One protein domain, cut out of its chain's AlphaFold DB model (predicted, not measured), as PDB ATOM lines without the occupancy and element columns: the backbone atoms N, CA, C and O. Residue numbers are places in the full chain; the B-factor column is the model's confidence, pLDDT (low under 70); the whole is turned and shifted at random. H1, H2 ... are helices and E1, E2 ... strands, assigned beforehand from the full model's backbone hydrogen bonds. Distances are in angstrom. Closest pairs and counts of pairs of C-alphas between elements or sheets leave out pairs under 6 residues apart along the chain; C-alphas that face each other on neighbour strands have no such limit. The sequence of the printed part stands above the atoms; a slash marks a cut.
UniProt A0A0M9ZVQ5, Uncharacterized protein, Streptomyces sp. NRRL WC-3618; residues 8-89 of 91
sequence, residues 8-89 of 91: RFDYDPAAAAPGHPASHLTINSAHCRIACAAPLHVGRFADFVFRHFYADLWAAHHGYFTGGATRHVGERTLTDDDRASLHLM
ATOM      1  N   ARG A   8       8.952  13.913  15.613       91.44
ATOM      2  CA  ARG A   8       7.535  13.803  15.974       91.44
ATOM      3  C   ARG A   8       6.667  14.387  14.868       91.44
ATOM      4  O   ARG A   8       6.944  15.483  14.399       91.44
ATOM      5  N   PHE A   9       5.616  13.671  14.483       92.06
ATOM      6  CA  PHE A   9       4.572  14.201  13.609       92.06
ATOM      7  C   PHE A   9       3.428  14.726  14.477       92.06
ATOM      8  O   PHE A   9       2.874  13.979  15.281       92.06
ATOM      9  N   ASP A  10       3.111  16.006  14.321       91.25
ATOM     10  CA  ASP A  10       2.097  16.731  15.080       91.25
ATOM     11  C   ASP A  10       0.894  17.036  14.181       91.25
ATOM     12  O   ASP A  10       1.076  17.447  13.034       91.25
ATOM     13  N   TYR A  11      -0.324  16.863  14.703       92.12
ATOM     14  CA  TYR A  11      -1.562  17.265  14.032       92.12
ATOM     15  C   TYR A  11      -2.503  17.967  15.012       92.12
ATOM     16  O   TYR A  11      -2.986  17.347  15.957       92.12
ATOM     17  N   ASP A  12      -2.754  19.254  14.771       91.56
ATOM     18  CA  ASP A  12      -3.657  20.091  15.561       91.56
ATOM     19  C   ASP A  12      -4.426  21.060  14.640       91.56
ATOM     20  O   ASP A  12      -3.973  22.177  14.376       91.56
ATOM     21  N   PRO A  13      -5.588  20.646  14.104       90.62
ATOM     22  CA  PRO A  13      -6.391  21.501  13.237       90.62
ATOM     23  C   PRO A  13      -7.038  22.679  13.977       90.62
ATOM     24  O   PRO A  13      -7.422  23.645  13.325       90.62
ATOM     25  N   ALA A  14      -7.158  22.631  15.309       92.62
ATOM     26  CA  ALA A  14      -7.741  23.725  16.085       92.62
ATOM     27  C   ALA A  14      -6.776  24.914  16.225       92.62
ATOM     28  O   ALA A  14      -7.221  26.047  16.393       92.62
ATOM     29  N   ALA A  15      -5.467  24.661  16.126       87.81
ATOM     30  CA  ALA A  15      -4.420  25.680  16.164       87.81
ATOM     31  C   ALA A  15      -3.974  26.177  14.772       87.81
ATOM     32  O   ALA A  15      -3.049  26.987  14.681       87.81
ATOM     33  N   ALA A  16      -4.592  25.696  13.687       89.88
ATOM     34  CA  ALA A  16      -4.190  26.036  12.325       89.88
ATOM     35  C   ALA A  16      -4.552  27.484  11.947       89.88
ATOM     36  O   ALA A  16      -5.653  27.961  12.224       89.88
ATOM     37  N   ALA A  17      -3.635  28.172  11.267       85.56
ATOM     38  CA  ALA A  17      -3.796  29.552  10.806       85.56
ATOM     39  C   ALA A  17      -2.968  29.798   9.528       85.56
ATOM     40  O   ALA A  17      -2.112  28.978   9.192       85.56
ATOM     41  N   PRO A  18      -3.172  30.911   8.797       82.19
ATOM     42  CA  PRO A  18      -2.292  31.280   7.686       82.19
ATOM     43  C   PRO A  18      -0.817  31.324   8.126       82.19
ATOM     44  O   PRO A  18      -0.489  31.971   9.121       82.19
ATOM     45  N   GLY A  19       0.058  30.601   7.420       78.25
ATOM     46  CA  GLY A  19       1.469  30.425   7.794       78.25
ATOM     47  C   GLY A  19       1.716  29.496   8.995       78.25
ATOM     48  O   GLY A  19       2.847  29.395   9.471       78.25
ATOM     49  N   HIS A  20       0.677  28.820   9.498       83.62
ATOM     50  CA  HIS A  20       0.744  27.805  10.552       83.62
ATOM     51  C   HIS A  20      -0.144  26.596  10.191       83.62
ATOM     52  O   HIS A  20      -1.289  26.502  10.648       83.62
ATOM     53  N   PRO A  21       0.350  25.661   9.364       87.56
ATOM     54  CA  PRO A  21      -0.412  24.486   8.937       87.56
ATOM     55  C   PRO A  21      -0.907  23.613  10.095       87.56
ATOM     56  O   PRO A  21      -0.311  23.555  11.161       87.56
ATOM     57  N   ALA A  22      -1.975  22.847   9.885       91.88
ATOM     58  CA  ALA A  22      -2.470  21.930  10.921       91.88
ATOM     59  C   ALA A  22      -1.513  20.756  11.204       91.88
ATOM     60  O   ALA A  22      -1.640  20.098  12.233       91.88
ATOM     61  N   SER A  23      -0.591  20.455  10.282       93.38
ATOM     62  CA  SER A  23       0.292  19.288  10.332       93.38
ATOM     63  C   SER A  23       1.761  19.688  10.214       93.38
ATOM     64  O   SER A  23       2.129  20.446   9.312       93.38
ATOM     65  N   HIS A  24       2.609  19.140  11.089       93.81
ATOM     66  CA  HIS A  24       4.040  19.440  11.119       93.81
ATOM     67  C   HIS A  24       4.906  18.233  11.487       93.81
ATOM     68  O   HIS A  24       4.493  17.345  12.230       93.81
ATOM     69  N   LEU A  25       6.159  18.271  11.042       93.69
ATOM     70  CA  LEU A  25       7.255  17.484  11.582       93.69
ATOM     71  C   LEU A  25       8.062  18.342  12.557       93.69
ATOM     72  O   LEU A  25       8.662  19.333  12.149       93.69
ATOM     73  N   THR A  26       8.129  17.933  13.816       93.00
ATOM     74  CA  THR A  26       8.966  18.551  14.846       93.00
ATOM     75  C   THR A  26      10.272  17.773  14.998       93.00
ATOM     76  O   THR A  26      10.250  16.549  15.157       93.00
ATOM     77  N   ILE A  27      11.408  18.478  14.978       92.19
ATOM     78  CA  ILE A  27      12.749  17.888  15.108       92.19
ATOM     79  C   ILE A  27      13.455  18.500  16.317       92.19
ATOM     80  O   ILE A  27      13.758  19.689  16.311       92.19
ATOM     81  N   ASN A  28      13.777  17.683  17.324       89.31
ATOM     82  CA  ASN A  28      14.562  18.010  18.533       89.31
ATOM     83  C   ASN A  28      14.002  19.096  19.474       89.31
ATOM     84  O   ASN A  28      14.102  18.956  20.689       89.31
ATOM     85  N   SER A  29      13.430  20.173  18.949       88.38
ATOM     86  CA  SER A  29      12.884  21.311  19.680       88.38
ATOM     87  C   SER A  29      11.465  21.580  19.212       88.38
ATOM     88  O   SER A  29      11.196  21.578  18.014       88.38
ATOM     89  N   ALA A  30      10.577  21.924  20.146       85.69
ATOM     90  CA  ALA A  30       9.205  22.323  19.842       85.69
ATOM     91  C   ALA A  30       9.107  23.576  18.948       85.69
ATOM     92  O   ALA A  30       8.010  23.887  18.492       85.69
ATOM     93  N   HIS A  31      10.213  24.284  18.697       88.69
ATOM     94  CA  HIS A  31      10.283  25.443  17.802       88.69
ATOM     95  C   HIS A  31      10.814  25.111  16.400       88.69
ATOM     96  O   HIS A  31      10.659  25.921  15.493       88.69
ATOM     97  N   CYS A  32      11.434  23.944  16.201       90.06
ATOM     98  CA  CYS A  32      11.924  23.524  14.890       90.06
ATOM     99  C   CYS A  32      10.884  22.609  14.244       90.06
ATOM    100  O   CYS A  32      10.839  21.406  14.515       90.06
ATOM    101  N   ARG A  33      10.013  23.219  13.436       91.44
ATOM    102  CA  ARG A  33       8.886  22.554  12.781       91.44
ATOM    103  C   ARG A  33       8.966  22.733  11.275       91.44
ATOM    104  O   ARG A  33       9.229  23.832  10.799       91.44
ATOM    105  N   ILE A  34       8.707  21.660  10.545       92.38
ATOM    106  CA  ILE A  34       8.574  21.661   9.089       92.38
ATOM    107  C   ILE A  34       7.116  21.363   8.768       92.38
ATOM    108  O   ILE A  34       6.565  20.370   9.244       92.38
ATOM    109  N   ALA A  35       6.486  22.217   7.971       92.69
ATOM    110  CA  ALA A  35       5.108  22.030   7.545       92.69
ATOM    111  C   ALA A  35       4.929  20.714   6.772       92.69
ATOM    112  O   ALA A  35       5.803  20.297   6.010       92.69
ATOM    113  N   CYS A  36       3.790  20.050   6.961       92.00
ATOM    114  CA  CYS A  36       3.455  18.799   6.289       92.00
ATOM    115  C   CYS A  36       2.218  18.954   5.397       92.00
ATOM    116  O   CYS A  36       1.257  19.629   5.763       92.00
ATOM    117  N   ALA A  37       2.228  18.285   4.239       89.00
ATOM    118  CA  ALA A  37       1.150  18.296   3.243       89.00
ATOM    119  C   ALA A  37      -0.197  17.810   3.771       89.00
ATOM    120  O   ALA A  37      -1.234  18.279   3.306       89.00
ATOM    121  N   ALA A  38      -0.163  16.870   4.705       88.69
ATOM    122  CA  ALA A  38      -1.315  16.300   5.379       88.69
ATOM    123  C   ALA A  38      -0.854  15.753   6.742       88.69
ATOM    124  O   ALA A  38       0.339  15.815   7.059       88.69
ATOM    125  N   PRO A  39      -1.746  15.211   7.576       90.12
ATOM    126  CA  PRO A  39      -1.361  14.424   8.746       90.12
ATOM    127  C   PRO A  39      -0.789  13.054   8.350       90.12
ATOM    128  O   PRO A  39      -1.159  12.471   7.328       90.12
ATOM    129  N   LEU A  40       0.124  12.509   9.159       89.50
ATOM    130  CA  LEU A  40       0.706  11.190   8.902       89.50
ATOM    131  C   LEU A  40      -0.145  10.082   9.541       89.50
ATOM    132  O   LEU A  40      -0.329  10.054  10.756       89.50
ATOM    133  N   HIS A  41      -0.618   9.119   8.738       89.44
ATOM    134  CA  HIS A  41      -1.295   7.933   9.273       89.44
ATOM    135  C   HIS A  41      -0.323   7.074  10.088       89.44
ATOM    136  O   HIS A  41       0.730   6.681   9.585       89.44
ATOM    137  N   VAL A  42      -0.720   6.669  11.301       89.56
ATOM    138  CA  VAL A  42       0.090   5.778  12.157       89.56
ATOM    139  C   VAL A  42       0.468   4.475  11.449       89.56
ATOM    140  O   VAL A  42       1.594   4.017  11.561       89.56
ATOM    141  N   GLY A  43      -0.435   3.913  10.647       91.31
ATOM    142  CA  GLY A  43      -0.173   2.736   9.809       91.31
ATOM    143  C   GLY A  43       0.860   2.964   8.696       91.31
ATOM    144  O   GLY A  43       1.646   2.061   8.436       91.31
ATOM    145  N   ARG A  44       0.917   4.162   8.091       89.88
ATOM    146  CA  ARG A  44       1.971   4.529   7.124       89.88
ATOM    147  C   ARG A  44       3.321   4.634   7.824       89.88
ATOM    148  O   ARG A  44       4.317   4.119   7.327       89.88
ATOM    149  N   PHE A  45       3.337   5.257   9.002       91.00
ATOM    150  CA  PHE A  45       4.546   5.352   9.811       91.00
ATOM    151  C   PHE A  45       5.023   3.978  10.298       91.00
ATOM    152  O   PHE A  45       6.205   3.670  10.204       91.00
ATOM    153  N   ALA A  46       4.106   3.127  10.762       92.81
ATOM    154  CA  ALA A  46       4.414   1.773  11.200       92.81
ATOM    155  C   ALA A  46       4.956   0.916  10.049       92.81
ATOM    156  O   ALA A  46       5.980   0.266  10.222       92.81
ATOM    157  N   ASP A  47       4.335   0.953   8.866       94.25
ATOM    158  CA  ASP A  47       4.868   0.274   7.678       94.25
ATOM    159  C   ASP A  47       6.297   0.735   7.359       94.25
ATOM    160  O   ASP A  47       7.176  -0.111   7.213       94.25
ATOM    161  N   PHE A  48       6.558   2.048   7.344       92.38
ATOM    162  CA  PHE A  48       7.905   2.591   7.148       92.38
ATOM    163  C   PHE A  48       8.901   2.057   8.190       92.38
ATOM    164  O   PHE A  48       9.949   1.518   7.831       92.38
ATOM    165  N   VAL A  49       8.573   2.164   9.481       93.88
ATOM    166  CA  VAL A  49       9.468   1.730  10.562       93.88
ATOM    167  C   VAL A  49       9.766   0.235  10.450       93.88
ATOM    168  O   VAL A  49      10.924  -0.177  10.466       93.88
ATOM    169  N   PHE A  50       8.743  -0.598  10.297       96.69
ATOM    170  CA  PHE A  50       8.944  -2.042  10.268       96.69
ATOM    171  C   PHE A  50       9.649  -2.500   8.993       96.69
ATOM    172  O   PHE A  50      10.554  -3.327   9.074       96.69
ATOM    173  N   ARG A  51       9.336  -1.910   7.835       95.88
ATOM    174  CA  ARG A  51      10.000  -2.251   6.571       95.88
ATOM    175  C   ARG A  51      11.502  -1.974   6.602       95.88
ATOM    176  O   ARG A  51      12.267  -2.748   6.036       95.88
ATOM    177  N   HIS A  52      11.923  -0.876   7.230       95.50
ATOM    178  CA  HIS A  52      13.318  -0.434   7.185       95.50
ATOM    179  C   HIS A  52      14.157  -0.863   8.390       95.50
ATOM    180  O   HIS A  52      15.364  -1.036   8.244       95.50
ATOM    181  N   PHE A  53      13.544  -1.052   9.560       95.25
ATOM    182  CA  PHE A  53      14.268  -1.361  10.797       95.25
ATOM    183  C   PHE A  53      13.982  -2.767  11.341       95.25
ATOM    184  O   PHE A  53      14.769  -3.272  12.137       95.25
ATOM    185  N   TYR A  54      12.895  -3.421  10.909       96.62
ATOM    186  CA  TYR A  54      12.438  -4.713  11.443       96.62
ATOM    187  C   TYR A  54      11.935  -5.649  10.330       96.62
ATOM    188  O   TYR A  54      10.814  -6.160  10.394       96.62
ATOM    189  N   ALA A  55      12.759  -5.860   9.301       97.12
ATOM    190  CA  ALA A  55      12.356  -6.526   8.059       97.12
ATOM    191  C   ALA A  55      11.727  -7.919   8.269       97.12
ATOM    192  O   ALA A  55      10.722  -8.226   7.632       97.12
ATOM    193  N   ASP A  56      12.249  -8.722   9.201       98.12
ATOM    194  CA  ASP A  56      11.720 -10.066   9.487       98.12
ATOM    195  C   ASP A  56      10.294 -10.015  10.060       98.12
ATOM    196  O   ASP A  56       9.411 -10.761   9.633       98.12
ATOM    197  N   LEU A  57      10.039  -9.083  10.988       98.00
ATOM    198  CA  LEU A  57       8.705  -8.858  11.555       98.00
ATOM    199  C   LEU A  57       7.756  -8.272  10.509       98.00
ATOM    200  O   LEU A  57       6.590  -8.655  10.442       98.00
ATOM    201  N   TRP A  58       8.251  -7.364   9.669       98.00
ATOM    202  CA  TRP A  58       7.466  -6.821   8.568       98.00
ATOM    203  C   TRP A  58       7.030  -7.923   7.597       98.00
ATOM    204  O   TRP A  58       5.848  -8.005   7.260       98.00
ATOM    205  N   ALA A  59       7.948  -8.812   7.205       97.81
ATOM    206  CA  ALA A  59       7.673  -9.924   6.301       97.81
ATOM    207  C   ALA A  59       6.676 -10.928   6.902       97.81
ATOM    208  O   ALA A  59       5.722 -11.323   6.229       97.81
ATOM    209  N   ALA A  60       6.834 -11.282   8.184       98.19
ATOM    210  CA  ALA A  60       5.914 -12.174   8.894       98.19
ATOM    211  C   ALA A  60       4.476 -11.620   8.986       98.19
ATOM    212  O   ALA A  60       3.514 -12.386   9.057       98.19
ATOM    213  N   HIS A  61       4.317 -10.293   8.944       96.75
ATOM    214  CA  HIS A  61       3.031  -9.597   9.056       96.75
ATOM    215  C   HIS A  61       2.711  -8.730   7.823       96.75
ATOM    216  O   HIS A  61       2.024  -7.711   7.930       96.75
ATOM    217  N   HIS A  62       3.166  -9.146   6.636       95.19
ATOM    218  CA  HIS A  62       3.109  -8.357   5.399       95.19
ATOM    219  C   HIS A  62       1.732  -7.737   5.102       95.19
ATOM    220  O   HIS A  62       1.631  -6.553   4.773       95.19
ATOM    221  N   GLY A  63       0.648  -8.510   5.238       93.25
ATOM    222  CA  GLY A  63      -0.711  -8.029   4.952       93.25
ATOM    223  C   GLY A  63      -1.179  -6.910   5.889       93.25
ATOM    224  O   GLY A  63      -1.888  -6.001   5.459       93.25
ATOM    225  N   TYR A  64      -0.739  -6.928   7.150       91.81
ATOM    226  CA  TYR A  64      -1.054  -5.872   8.113       91.81
ATOM    227  C   TYR A  64      -0.375  -4.553   7.722       91.81
ATOM    228  O   TYR A  64      -1.037  -3.517   7.636       91.81
ATOM    229  N   PHE A  65       0.930  -4.592   7.439       94.19
ATOM    230  CA  PHE A  65       1.696  -3.383   7.134       94.19
ATOM    231  C   PHE A  65       1.349  -2.795   5.765       94.19
ATOM    232  O   PHE A  65       1.101  -1.594   5.660       94.19
ATOM    233  N   THR A  66       1.212  -3.628   4.731       89.50
ATOM    234  CA  THR A  66       0.820  -3.145   3.396       89.50
ATOM    235  C   THR A  66      -0.593  -2.559   3.373       89.50
ATOM    236  O   THR A  66      -0.809  -1.529   2.738       89.50
ATOM    237  N   GLY A  67      -1.534  -3.120   4.142       87.38
ATOM    238  CA  GLY A  67      -2.864  -2.530   4.334       87.38
ATOM    239  C   GLY A  67      -2.867  -1.218   5.133       87.38
ATOM    240  O   GLY A  67      -3.816  -0.437   5.050       87.38
ATOM    241  N   GLY A  68      -1.821  -0.955   5.924       82.94
ATOM    242  CA  GLY A  68      -1.612   0.312   6.631       82.94
ATOM    243  C   GLY A  68      -0.952   1.397   5.772       82.94
ATOM    244  O   GLY A  68      -1.225   2.581   5.981       82.94
ATOM    245  N   ALA A  69      -0.129   1.001   4.796       81.31
ATOM    246  CA  ALA A  69       0.690   1.884   3.959       81.31
ATOM    247  C   ALA A  69      -0.116   2.786   3.006       81.31
ATOM    248  O   ALA A  69       0.343   3.854   2.597       81.31
ATOM    249  N   THR A  70      -1.332   2.382   2.651       74.62
ATOM    250  CA  THR A  70      -2.211   3.121   1.728       74.62
ATOM    251  C   THR A  70      -3.277   3.944   2.443       74.62
ATOM    252  O   THR A  70      -4.086   4.604   1.798       74.62
ATOM    253  N   ARG A  71      -3.297   3.937   3.781       73.50
ATOM    254  CA  ARG A  71      -4.275   4.716   4.541       73.50
ATOM    255  C   ARG A  71      -3.920   6.197   4.475       73.50
ATOM    256  O   ARG A  71      -2.876   6.616   4.976       73.50
ATOM    257  N   HIS A  72      -4.804   6.986   3.876       66.88
ATOM    258  CA  HIS A  72      -4.746   8.441   3.942       66.88
ATOM    259  C   HIS A  72      -5.234   8.908   5.320       66.88
ATOM    260  O   HIS A  72      -6.225   8.388   5.832       66.88
ATOM    261  N   VAL A  73      -4.553   9.888   5.923       65.44
ATOM    262  CA  VAL A  73      -5.177  10.708   6.971       65.44
ATOM    263  C   VAL A  73      -5.413  12.073   6.387       65.44
ATOM    264  O   VAL A  73      -4.458  12.754   6.037       65.44
ATOM    265  N   GLY A  74      -6.682  12.454   6.387       70.25
ATOM    266  CA  GLY A  74      -7.098  13.840   6.333       70.25
ATOM    267  C   GLY A  74      -6.889  14.535   4.997       70.25
ATOM    268  O   GLY A  74      -6.213  14.062   4.084       70.25
ATOM    269  N   GLU A  75      -7.524  15.693   4.921       77.75
ATOM    270  CA  GLU A  75      -7.386  16.618   3.810       77.75
ATOM    271  C   GLU A  75      -5.989  17.242   3.784       77.75
ATOM    272  O   GLU A  75      -5.251  17.249   4.777       77.75
ATOM    273  N   ARG A  76      -5.639  17.806   2.627       82.25
ATOM    274  CA  ARG A  76      -4.432  18.623   2.496       82.25
ATOM    275  C   ARG A  76      -4.468  19.790   3.483       82.25
ATOM    276  O   ARG A  76      -5.457  20.512   3.559       82.25
ATOM    277  N   THR A  77      -3.360  19.994   4.190       84.19
ATOM    278  CA  THR A  77      -3.213  21.040   5.216       84.19
ATOM    279  C   THR A  77      -2.321  22.202   4.790       84.19
ATOM    280  O   THR A  77      -2.298  23.209   5.488       84.19
ATOM    281  N   LEU A  78      -1.582  22.073   3.681       84.81
ATOM    282  CA  LEU A  78      -0.767  23.164   3.132       84.81
ATOM    283  C   LEU A  78      -1.611  24.087   2.260       84.81
ATOM    284  O   LEU A  78      -2.279  23.624   1.331       84.81
ATOM    285  N   THR A  79      -1.495  25.382   2.522       82.38
ATOM    286  CA  THR A  79      -1.946  26.451   1.630       82.38
ATOM    287  C   THR A  79      -0.969  26.634   0.465       82.38
ATOM    288  O   THR A  79       0.123  26.056   0.455       82.38
ATOM    289  N   ASP A  80      -1.347  27.430  -0.537       83.31
ATOM    290  CA  ASP A  80      -0.456  27.741  -1.661       83.31
ATOM    291  C   ASP A  80       0.783  28.529  -1.213       83.31
ATOM    292  O   ASP A  80       1.878  28.273  -1.713       83.31
ATOM    293  N   ASP A  81       0.647  29.394  -0.205       80.25
ATOM    294  CA  ASP A  81       1.770  30.137   0.374       80.25
ATOM    295  C   ASP A  81       2.757  29.203   1.089       80.25
ATOM    296  O   ASP A  81       3.973  29.348   0.943       80.25
ATOM    297  N   ASP A  82       2.263  28.175   1.793       81.00
ATOM    298  CA  ASP A  82       3.135  27.210   2.474       81.00
ATOM    299  C   ASP A  82       4.022  26.438   1.479       81.00
ATOM    300  O   ASP A  82       5.150  26.058   1.810       81.00
ATOM    301  N   ARG A  83       3.552  26.251   0.234       82.50
ATOM    302  CA  ARG A  83       4.311  25.573  -0.834       82.50
ATOM    303  C   ARG A  83       5.538  26.351  -1.290       82.50
ATOM    304  O   ARG A  83       6.450  25.738  -1.843       82.50
ATOM    305  N   ALA A  84       5.578  27.662  -1.057       85.25
ATOM    306  CA  ALA A  84       6.741  28.491  -1.358       85.25
ATOM    307  C   ALA A  84       7.890  28.298  -0.344       85.25
ATOM    308  O   ALA A  84       8.989  28.811  -0.556       85.25
ATOM    309  N   SER A  85       7.657  27.553   0.742       84.81
ATOM    310  CA  SER A  85       8.620  27.283   1.814       84.81
ATOM    311  C   SER A  85       8.982  25.792   1.924       84.81
ATOM    312  O   SER A  85       8.386  24.944   1.256       84.81
ATOM    313  N   LEU A  86       9.975  25.445   2.756       88.25
ATOM    314  CA  LEU A  86      10.337  24.045   3.013       88.25
ATOM    315  C   LEU A  86       9.173  23.306   3.689       88.25
ATOM    316  O   LEU A  86       8.782  23.634   4.807       88.25
ATOM    317  N   HIS A  87       8.692  22.251   3.040       91.12
ATOM    318  CA  HIS A  87       7.623  21.401   3.549       91.12
ATOM    319  C   HIS A  87       7.852  19.938   3.161       91.12
ATOM    320  O   HIS A  87       8.562  19.626   2.203       91.12
ATOM    321  N   LEU A  88       7.222  19.027   3.900       89.81
ATOM    322  CA  LEU A  88       7.156  17.614   3.547       89.81
ATOM    323  C   LEU A  88       5.872  17.333   2.781       89.81
ATOM    324  O   LEU A  88       4.781  17.676   3.235       89.81
ATOM    325  N   MET A  89       6.001  16.666   1.638       85.75
ATOM    326  CA  MET A  89       4.867  16.233   0.838       85.75
ATOM    327  C   MET A  89       4.926  14.734   0.592       85.75
ATOM    328  O   MET A  89       5.963  14.181   0.234       85.75
TER     329      MET A  89
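What this domain is: This is residues 8 to 89 of the 91 residues of an uncharacterized protein of Streptomyces sp. NRRL WC-3618 (UniProt A0A0M9ZVQ5). Two lobes lie one after the other along the longest axis: at one end a small antiparallel sheet of three short strands, E1, E2 and E3, and at the other a cluster of three helices, H1, H2 and H3. Residues 37 to 41 lead from the sheet to the helices, and the chain after H3 folds back toward the sheet, where residues 87 to 88 pair with E3. The printed part has 82 residues with three named strands and then three named helices, in the order E1 E2 E3 H1 H2 H3; the sheet's order is E1, E2, E3. The class is mixed, helices and strands, with 39 of the 82 residues in named elements. The whole is loose, with a radius of gyration of the C-alphas of 14.6 A, and elongated, spanning 44 by 26 by 23 A.

How they stand to each other: E1, residues 8 to 11, and E2, residues 23 to 27, are an antiparallel hairpin at 158 degrees, with N 10 and O 24 2.8 A apart, within hydrogen-bond range. E2 and E3, residues 33 to 36, are a second hairpin, antiparallel at 145 degrees, with N 34 and O 25 2.8 A apart, within hydrogen-bond range. The three strands make a meander, each the antiparallel neighbour of the one before; E1 and E3 are its edge strands. Residues 35 to 36 of E3 also pair, parallel, with residues 87 to 88. H1, residues 42 to 53, is not on the sheet. H1 touches H2, residues 55 to 60, with residues 47 to 51 alone; their closest C-alphas, of Phe 50 and Trp 58, are 5.3 A apart, and the two run opposite ways at a steep tilt of 62 degrees. H1 touches H3, residues 62 to 69, at a steep tilt of 54 degrees, opposite ways; their closest C-alphas, of Gly 43 and Gly 68, are 4.2 A apart. H2 and H3 are close but not clearly touching, with the C-alphas of Trp 58 and Phe 65 closest at 6.9 A. H2 and H3 are apart from E1, E2 and E3. In H1, H2 and H3 every O i to N i+4 pair is within hydrogen-bond range.

Where its parts are: E1 begins at C-alpha 8, (7.535, 13.803, 15.974), and is 9.9 A long. E2 is 13.4 A and E3 9.3 A long. H1 begins at C-alpha 42, (0.090, 5.778, 12.157), and is 15.9 A long. H2 is 8.6 A long; H3 is 10.6 A long and ends at C-alpha 69, (0.690, 1.884, 3.959).

The domain as a whole: The two C-alphas farthest apart, of Pro 18 and Ala 60, are 44.2 A apart. The printed part has no cut. The link E1 to E2, 11 residues, is long; the other links are tight. Residues 70 to 89 hold no named element. The mean pLDDT of the printed part is 88.8, and residues 72 to 73 are under 70.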